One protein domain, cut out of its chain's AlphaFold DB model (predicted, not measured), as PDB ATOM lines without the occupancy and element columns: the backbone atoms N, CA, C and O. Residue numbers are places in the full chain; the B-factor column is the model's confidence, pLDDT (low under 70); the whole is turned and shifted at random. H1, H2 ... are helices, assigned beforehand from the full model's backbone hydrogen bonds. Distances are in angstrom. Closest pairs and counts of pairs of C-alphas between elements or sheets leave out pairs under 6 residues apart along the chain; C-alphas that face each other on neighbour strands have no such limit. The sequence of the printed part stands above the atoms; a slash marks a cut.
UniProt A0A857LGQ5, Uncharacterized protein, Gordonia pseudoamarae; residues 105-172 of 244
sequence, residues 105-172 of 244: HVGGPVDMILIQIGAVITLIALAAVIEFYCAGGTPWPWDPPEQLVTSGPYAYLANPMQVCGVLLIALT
ATOM      1  N   HIS A 105     121.525 144.350 254.009       48.59
ATOM      2  CA  HIS A 105     120.742 145.571 253.930       48.59
ATOM      3  C   HIS A 105     120.950 146.171 252.543       48.59
ATOM      4  O   HIS A 105     121.798 147.031 252.363       48.59
ATOM      5  N   VAL A 106     120.210 145.659 251.561       51.72
ATOM      6  CA  VAL A 106     120.271 146.138 250.178       51.72
ATOM      7  C   VAL A 106     119.594 147.503 250.103       51.72
ATOM      8  O   VAL A 106     118.394 147.614 250.352       51.72
ATOM      9  N   GLY A 107     120.352 148.540 249.755       52.06
ATOM     10  CA  GLY A 107     119.804 149.887 249.561       52.06
ATOM     11  C   GLY A 107     120.767 151.031 249.860       52.06
ATOM     12  O   GLY A 107     120.374 152.192 249.742       52.06
ATOM     13  N   GLY A 108     122.013 150.739 250.240       73.38
ATOM     14  CA  GLY A 108     123.044 151.757 250.396       73.38
ATOM     15  C   GLY A 108     123.572 152.271 249.044       73.38
ATOM     16  O   GLY A 108     123.489 151.570 248.033       73.38
ATOM     17  N   PRO A 109     124.200 153.464 248.999       74.19
ATOM     18  CA  PRO A 109     124.868 153.969 247.792       74.19
ATOM     19  C   PRO A 109     125.941 153.010 247.253       74.19
ATOM     20  O   PRO A 109     126.114 152.886 246.043       74.19
ATOM     21  N   VAL A 110     126.628 152.298 248.154       67.62
ATOM     22  CA  VAL A 110     127.641 151.289 247.815       67.62
ATOM     23  C   VAL A 110     127.009 150.092 247.106       67.62
ATOM     24  O   VAL A 110     127.509 149.693 246.060       67.62
ATOM     25  N   ASP A 111     125.875 149.576 247.590       59.34
ATOM     26  CA  ASP A 111     125.165 148.472 246.928       59.34
ATOM     27  C   ASP A 111     124.742 148.864 245.514       59.34
ATOM     28  O   ASP A 111     124.857 148.077 244.582       59.34
ATOM     29  N   MET A 112     124.294 150.107 245.332       65.44
ATOM     30  CA  MET A 112     123.879 150.614 244.027       65.44
ATOM     31  C   MET A 112     125.051 150.724 243.044       65.44
ATOM     32  O   MET A 112     124.871 150.467 241.853       65.44
ATOM     33  N   ILE A 113     126.253 151.059 243.527       74.56
ATOM     34  CA  ILE A 113     127.489 151.025 242.732       74.56
ATOM     35  C   ILE A 113     127.881 149.575 242.419       74.56
ATOM     36  O   ILE A 113     128.160 149.258 241.265       74.56
ATOM     37  N   LEU A 114     127.851 148.676 243.406       68.12
ATOM     38  CA  LEU A 114     128.190 147.261 243.225       68.12
ATOM     39  C   LEU A 114     127.241 146.560 242.243       68.12
ATOM     40  O   LEU A 114     127.696 145.806 241.387       68.12
ATOM     41  N   ILE A 115     125.940 146.858 242.300       65.56
ATOM     42  CA  ILE A 115     124.939 146.362 241.347       65.56
ATOM     43  C   ILE A 115     125.247 146.868 239.934       65.56
ATOM     44  O   ILE A 115     125.173 146.092 238.983       65.56
ATOM     45  N   GLN A 116     125.622 148.140 239.774       72.75
ATOM     46  CA  GLN A 116     126.005 148.689 238.469       72.75
ATOM     47  C   GLN A 116     127.277 148.033 237.923       72.75
ATOM     48  O   GLN A 116     127.316 147.666 236.751       72.75
ATOM     49  N   ILE A 117     128.291 147.820 238.766       75.69
ATOM     50  CA  ILE A 117     129.514 147.094 238.391       75.69
ATOM     51  C   ILE A 117     129.168 145.659 237.969       75.69
ATOM     52  O   ILE A 117     129.574 145.216 236.894       75.69
ATOM     53  N   GLY A 118     128.357 144.952 238.762       74.31
ATOM     54  CA  GLY A 118     127.870 143.612 238.435       74.31
ATOM     55  C   GLY A 118     127.075 143.571 237.126       74.31
ATOM     56  O   GLY A 118     127.247 142.651 236.324       74.31
ATOM     57  N   ALA A 119     126.262 144.594 236.850       72.56
ATOM     58  CA  ALA A 119     125.536 144.726 235.592       72.56
ATOM     59  C   ALA A 119     126.491 144.901 234.401       72.56
ATOM     60  O   ALA A 119     126.328 144.218 233.393       72.56
ATOM     61  N   VAL A 120     127.527 145.738 234.523       80.94
ATOM     62  CA  VAL A 120     128.554 145.901 233.478       80.94
ATOM     63  C   VAL A 120     129.284 144.580 233.216       80.94
ATOM     64  O   VAL A 120     129.417 144.179 232.061       80.94
ATOM     65  N   ILE A 121     129.689 143.856 234.264       78.44
ATOM     66  CA  ILE A 121     130.330 142.535 234.134       78.44
ATOM     67  C   ILE A 121     129.391 141.542 233.437       78.44
ATOM     68  O   ILE A 121     129.802 140.812 232.535       78.44
ATOM     69  N   THR A 122     128.108 141.552 233.797       76.62
ATOM     70  CA  THR A 122     127.089 140.700 233.169       76.62
ATOM     71  C   THR A 122     126.898 141.042 231.690       76.62
ATOM     72  O   THR A 122     126.763 140.138 230.867       76.62
ATOM     73  N   LEU A 123     126.939 142.325 231.317       84.19
ATOM     74  CA  LEU A 123     126.872 142.757 229.919       84.19
ATOM     75  C   LEU A 123     128.089 142.284 229.116       84.19
ATOM     76  O   LEU A 123     127.923 141.831 227.985       84.19
ATOM     77  N   ILE A 124     129.292 142.326 229.698       84.50
ATOM     78  CA  ILE A 124     130.509 141.789 229.067       84.50
ATOM     79  C   ILE A 124     130.387 140.270 228.881       84.50
ATOM     80  O   ILE A 124     130.683 139.755 227.799       84.50
ATOM     81  N   ALA A 125     129.900 139.550 229.897       80.81
ATOM     82  CA  ALA A 125     129.644 138.115 229.807       80.81
ATOM     83  C   ALA A 125     128.633 137.791 228.696       80.81
ATOM     84  O   ALA A 125     128.867 136.894 227.889       80.81
ATOM     85  N   LEU A 126     127.538 138.553 228.613       83.56
ATOM     86  CA  LEU A 126     126.513 138.385 227.587       83.56
ATOM     87  C   LEU A 126     127.055 138.687 226.184       83.56
ATOM     88  O   LEU A 126     126.781 137.933 225.255       83.56
ATOM     89  N   ALA A 127     127.862 139.737 226.028       86.19
ATOM     90  CA  ALA A 127     128.526 140.046 224.764       86.19
ATOM     91  C   ALA A 127     129.440 138.893 224.315       86.19
ATOM     92  O   ALA A 127     129.427 138.515 223.146       86.19
ATOM     93  N   ALA A 128     130.170 138.268 225.244       85.19
ATOM     94  CA  ALA A 128     130.989 137.097 224.942       85.19
ATOM     95  C   ALA A 128     130.144 135.862 224.563       85.19
ATOM     96  O   ALA A 128     130.516 135.105 223.667       85.19
ATOM     97  N   VAL A 129     128.980 135.665 225.190       82.81
ATOM     98  CA  VAL A 129     128.024 134.614 224.794       82.81
ATOM     99  C   VAL A 129     127.499 134.850 223.374       82.81
ATOM    100  O   VAL A 129     127.422 133.907 222.584       82.81
ATOM    101  N   ILE A 130     127.156 136.097 223.036       84.50
ATOM    102  CA  ILE A 130     126.675 136.477 221.699       84.50
ATOM    103  C   ILE A 130     127.754 136.215 220.650       84.50
ATOM    104  O   ILE A 130     127.449 135.653 219.602       84.50
ATOM    105  N   GLU A 131     129.010 136.548 220.940       84.88
ATOM    106  CA  GLU A 131     130.113 136.312 220.010       84.88
ATOM    107  C   GLU A 131     130.305 134.813 219.719       84.88
ATOM    108  O   GLU A 131     130.455 134.409 218.566       84.88
ATOM    109  N   PHE A 132     130.201 133.959 220.743       82.25
ATOM    110  CA  PHE A 132     130.207 132.504 220.562       82.25
ATOM    111  C   PHE A 132     129.022 131.999 219.749       82.25
ATOM    112  O   PHE A 132     129.210 131.161 218.868       82.25
ATOM    113  N   TYR A 133     127.826 132.537 219.987       81.44
ATOM    114  CA  TYR A 133     126.659 132.217 219.172       81.44
ATOM    115  C   TYR A 133     126.872 132.605 217.698       81.44
ATOM    116  O   TYR A 133     126.596 131.799 216.808       81.44
ATOM    117  N   CYS A 134     127.408 133.797 217.426       83.50
ATOM    118  CA  CYS A 134     127.722 134.255 216.071       83.50
ATOM    119  C   CYS A 134     128.789 133.381 215.392       83.50
ATOM    120  O   CYS A 134     128.694 133.121 214.195       83.50
ATOM    121  N   ALA A 135     129.752 132.867 216.158       81.56
ATOM    122  CA  ALA A 135     130.780 131.941 215.685       81.56
ATOM    123  C   ALA A 135     130.311 130.476 215.552       81.56
ATOM    124  O   ALA A 135     131.113 129.591 215.247       81.56
ATOM    125  N   GLY A 136     129.027 130.190 215.791       78.56
ATOM    126  CA  GLY A 136     128.468 128.846 215.647       78.56
ATOM    127  C   GLY A 136     128.649 127.931 216.865       78.56
ATOM    128  O   GLY A 136     128.332 126.743 216.786       78.56
ATOM    129  N   GLY A 137     129.162 128.462 217.976       80.12
ATOM    130  CA  GLY A 137     129.437 127.736 219.213       80.12
ATOM    131  C   GLY A 137     128.464 128.066 220.340       80.12
ATOM    132  O   GLY A 137     127.569 128.904 220.216       80.12
ATOM    133  N   THR A 138     128.645 127.394 221.473       81.69
ATOM    134  CA  THR A 138     127.890 127.679 222.696       81.69
ATOM    135  C   THR A 138     128.805 128.141 223.830       81.69
ATOM    136  O   THR A 138     130.016 127.931 223.754       81.69
ATOM    137  N   PRO A 139     128.256 128.732 224.910       70.69
ATOM    138  CA  PRO A 139     129.037 129.137 226.082       70.69
ATOM    139  C   PRO A 139     129.760 127.991 226.800       70.69
ATOM    140  O   PRO A 139     130.657 128.237 227.607       70.69
ATOM    141  N   TRP A 140     129.350 126.746 226.549       71.50
ATOM    142  CA  TRP A 140     129.796 125.585 227.304       71.50
ATOM    143  C   TRP A 140     130.978 124.856 226.640       71.50
ATOM    144  O   TRP A 140     130.956 124.631 225.427       71.50
ATOM    145  N   PRO A 141     131.985 124.394 227.415       65.88
ATOM    146  CA  PRO A 141     133.220 123.823 226.861       65.88
ATOM    147  C   PRO A 141     133.044 122.572 225.988       65.88
ATOM    148  O   PRO A 141     133.885 122.296 225.138       65.88
ATOM    149  N   TRP A 142     131.978 121.790 226.194       69.94
ATOM    150  CA  TRP A 142     131.730 120.543 225.453       69.94
ATOM    151  C   TRP A 142     131.079 120.749 224.081       69.94
ATOM    152  O   TRP A 142     130.862 119.779 223.356       69.94
ATOM    153  N   ASP A 143     130.752 121.989 223.720       71.31
ATOM    154  CA  ASP A 143     130.126 122.330 222.444       71.31
ATOM    155  C   ASP A 143     130.734 123.637 221.878       71.31
ATOM    156  O   ASP A 143     130.049 124.669 221.791       71.31
ATOM    157  N   PRO A 144     132.053 123.605 221.561       75.38
ATOM    158  CA  PRO A 144     132.837 124.772 221.167       75.38
ATOM    159  C   PRO A 144     132.551 125.215 219.720       75.38
ATOM    160  O   PRO A 144     132.088 124.408 218.905       75.38
ATOM    161  N   PRO A 145     132.863 126.479 219.371       76.88
ATOM    162  CA  PRO A 145     132.800 126.955 217.991       76.88
ATOM    163  C   PRO A 145     133.807 126.224 217.090       76.88
ATOM    164  O   PRO A 145     134.826 125.705 217.545       76.88
ATOM    165  N   GLU A 146     133.523 126.185 215.786       76.25
ATOM    166  CA  GLU A 146     134.386 125.522 214.793       76.25
ATOM    167  C   GLU A 146     135.644 126.334 214.463       76.25
ATOM    168  O   GLU A 146     136.632 125.780 213.983       76.25
ATOM    169  N   GLN A 147     135.612 127.638 214.739       78.56
ATOM    170  CA  GLN A 147     136.718 128.563 214.531       78.56
ATOM    171  C   GLN A 147     137.014 129.320 215.822       78.56
ATOM    172  O   GLN A 147     136.126 129.556 216.645       78.56
ATOM    173  N   LEU A 148     138.277 129.703 215.992       78.88
ATOM    174  CA  LEU A 148     138.688 130.524 217.120       78.88
ATOM    175  C   LEU A 148     138.043 131.909 217.009       78.88
ATOM    176  O   LEU A 148     138.173 132.585 215.991       78.88
ATOM    177  N   VAL A 149     137.379 132.328 218.080       80.56
ATOM    178  CA  VAL A 149     136.751 133.644 218.182       80.56
ATOM    179  C   VAL A 149     137.769 134.636 218.722       80.56
ATOM    180  O   VAL A 149     138.307 134.433 219.807       80.56
ATOM    181  N   THR A 150     138.045 135.695 217.965       83.81
ATOM    182  CA  THR A 150     139.053 136.719 218.302       83.81
ATOM    183  C   THR A 150     138.484 138.141 218.298       83.81
ATOM    184  O   THR A 150     139.228 139.112 218.414       83.81
ATOM    185  N   SER A 151     137.165 138.278 218.171       83.31
ATOM    186  CA  SER A 151     136.423 139.538 218.110       83.31
ATOM    187  C   SER A 151     135.671 139.832 219.414       83.31
ATOM    188  O   SER A 151     135.515 138.976 220.289       83.31
ATOM    189  N   GLY A 152     135.230 141.084 219.574       87.25
ATOM    190  CA  GLY A 152     134.488 141.520 220.759       87.25
ATOM    191  C   GLY A 152     135.305 141.342 222.050       87.25
ATOM    192  O   GLY A 152     136.498 141.653 222.065       87.25
ATOM    193  N   PRO A 153     134.714 140.821 223.142       82.88
ATOM    194  CA  PRO A 153     135.441 140.553 224.385       82.88
ATOM    195  C   PRO A 153     136.621 139.578 224.227       82.88
ATOM    196  O   PRO A 153     137.600 139.683 224.970       82.88
ATOM    197  N   TYR A 154     136.566 138.668 223.244       77.88
ATOM    198  CA  TYR A 154     137.641 137.705 222.979       77.88
ATOM    199  C   TYR A 154     138.888 138.330 222.341       77.88
ATOM    200  O   TYR A 154     139.945 137.705 222.341       77.88
ATOM    201  N   ALA A 155     138.802 139.574 221.853       82.31
ATOM    202  CA  ALA A 155     139.968 140.323 221.381       82.31
ATOM    203  C   ALA A 155     140.921 140.713 222.527       82.31
ATOM    204  O   ALA A 155     142.112 140.919 222.302       82.31
ATOM    205  N   TYR A 156     140.398 140.818 223.752       77.25
ATOM    206  CA  TYR A 156     141.139 141.296 224.922       77.25
ATOM    207  C   TYR A 156     141.465 140.182 225.919       77.25
ATOM    208  O   TYR A 156     142.435 140.282 226.667       77.25
ATOM    209  N   LEU A 157     140.647 139.128 225.957       74.06
ATOM    210  CA  LEU A 157     140.727 138.084 226.969       74.06
ATOM    211  C   LEU A 157     140.324 136.735 226.369       74.06
ATOM    212  O   LEU A 157     139.315 136.646 225.687       74.06
ATOM    213  N   ALA A 158     141.072 135.667 226.655       70.94
ATOM    214  CA  ALA A 158     140.805 134.347 226.068       70.94
ATOM    215  C   ALA A 158     139.514 133.684 226.594       70.94
ATOM    216  O   ALA A 158     138.847 132.968 225.857       70.94
ATOM    217  N   ASN A 159     139.156 133.921 227.863       76.75
ATOM    218  CA  ASN A 159     138.005 133.292 228.531       76.75
ATOM    219  C   ASN A 159     137.125 134.320 229.279       76.75
ATOM    220  O   ASN A 159     136.935 134.201 230.493       76.75
ATOM    221  N   PRO A 160     136.579 135.340 228.592       75.44
ATOM    222  CA  PRO A 160     135.870 136.455 229.216       75.44
ATOM    223  C   PRO A 160     134.639 136.009 230.005       75.44
ATOM    224  O   PRO A 160     134.396 136.534 231.085       75.44
ATOM    225  N   MET A 161     133.909 134.991 229.536       78.62
ATOM    226  CA  MET A 161     132.730 134.468 230.242       78.62
ATOM    227  C   MET A 161     133.079 133.864 231.609       78.62
ATOM    228  O   MET A 161     132.402 134.152 232.591       78.62
ATOM    229  N   GLN A 162     134.140 133.053 231.688       77.94
ATOM    230  CA  GLN A 162     134.562 132.412 232.940       77.94
ATOM    231  C   GLN A 162     135.120 133.441 233.922       77.94
ATOM    232  O   GLN A 162     134.813 133.391 235.107       77.94
ATOM    233  N   VAL A 163     135.877 134.422 233.419       75.06
ATOM    234  CA  VAL A 163     136.382 135.527 234.241       75.06
ATOM    235  C   VAL A 163     135.232 136.370 234.784       75.06
ATOM    236  O   VAL A 163     135.220 136.664 235.971       75.06
ATOM    237  N   CYS A 164     134.224 136.691 233.968       75.94
ATOM    238  CA  CYS A 164     133.032 137.387 234.450       75.94
ATOM    239  C   CYS A 164     132.263 136.558 235.489       75.94
ATOM    240  O   CYS A 164     131.831 137.109 236.495       75.94
ATOM    241  N   GLY A 165     132.135 135.241 235.289       71.81
ATOM    242  CA  GLY A 165     131.538 134.334 236.274       71.81
ATOM    243  C   GLY A 165     132.277 134.353 237.613       71.81
ATOM    244  O   GLY A 165     131.642 134.469 238.654       71.81
ATOM    245  N   VAL A 166     133.611 134.323 237.587       73.69
ATOM    246  CA  VAL A 166     134.444 134.452 238.792       73.69
ATOM    247  C   VAL A 166     134.306 135.837 239.424       73.69
ATOM    248  O   VAL A 166     134.178 135.916 240.630       73.69
ATOM    249  N   LEU A 167     134.284 136.925 238.650       73.88
ATOM    250  CA  LEU A 167     134.140 138.282 239.199       73.88
ATOM    251  C   LEU A 167     132.767 138.522 239.842       73.88
ATOM    252  O   LEU A 167     132.670 139.257 240.821       73.88
ATOM    253  N   LEU A 168     131.709 137.909 239.301       66.75
ATOM    254  CA  LEU A 168     130.371 137.942 239.899       66.75
ATOM    255  C   LEU A 168     130.297 137.115 241.192       66.75
ATOM    256  O   LEU A 168     129.510 137.437 242.080       66.75
ATOM    257  N   ILE A 169     131.124 136.075 241.318       63.56
ATOM    258  CA  ILE A 169     131.311 135.317 242.558       63.56
ATOM    259  C   ILE A 169     132.360 136.060 243.395       63.56
ATOM    260  O   ILE A 169     133.553 135.799 243.308       63.56
ATOM    261  N   ALA A 170     131.896 137.039 244.173       57.38
ATOM    262  CA  ALA A 170     132.722 137.999 244.902       57.38
ATOM    263  C   ALA A 170     133.993 137.394 245.545       57.38
ATOM    264  O   ALA A 170     133.925 136.634 246.510       57.38
ATOM    265  N   LEU A 171     135.158 137.801 245.031       54.28
ATOM    266  CA  LEU A 171     136.447 137.701 245.710       54.28
ATOM    267  C   LEU A 171     136.638 138.998 246.498       54.28
ATOM    268  O   LEU A 171     136.854 140.054 245.904       54.28
ATOM    269  N   THR A 172     136.525 138.945 247.822       55.78
ATOM    270  CA  THR A 172     136.856 140.091 248.677       55.78
ATOM    271  C   THR A 172     138.344 140.093 248.995       55.78
ATOM    272  O   THR A 172     138.964 139.032 249.118       55.78
TER     273      THR A 172
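This is residues 105 to 172 of the 244 residues of an uncharacterized protein of Gordonia pseudoamarae (UniProt A0A857LGQ5). One long straight helix, H1, makes most of the length of a rod, and the chain loops round at its far end and folds back, so that the shorter helix H3 lies side by side with the later part of H1, running opposite ways. The four-residue helix H2 packs on H1 near the loop, residues 135 to 151, while residues 107 to 114 stick out at the other end. The printed part has 68 residues with three named helices, in the order H1, H2, H3, and no named strand; its class is all helix. It is loose, with a radius of gyration of the C-alphas of 14.2 A, and spans 46 by 20 by 17 A.

H1 is residues 109 to 134, beginning at C-alpha 109 (124.868, 153.969, 247.792) and measuring 37.5 A from first to last C-alpha. H2 is residues 152 to 155, 5.6 A long. H3 is residues 160 to 168, 12.1 A long, and ends at C-alpha 168 (130.371, 137.942, 239.899).

H1 touches H2 with residues 124 to 131 alone, and the closest C-alphas are those of Ala 128 and Pro 153, 5.7 A apart. H1 touches H3 with residues 118 to 129 alone, closest at the C-alphas of Ala 125 and Met 161, 4.8 A apart. H1 and H3 run opposite ways at a shallow tilt of 21 degrees. H2 and H3 are close but not clearly touching; their closest C-alphas, of Pro 153 and Pro 160, are 6.3 A apart. Every O i to N i+4 pair is within hydrogen-bond range in H1 and H3, and H2 is too short for such a pair.

The C-alphas of His 105 and Glu 146, the two farthest apart, are 46.0 A apart. The printed part has no cut. The link from H1 to H2, 17 residues, is long, and that from H2 to H3 is tight. Mean pLDDT of the printed part is 74.6, with residues 105 to 107, 110 to 112, 114 to 115, 141 to 142 and 168 to 172 under 70.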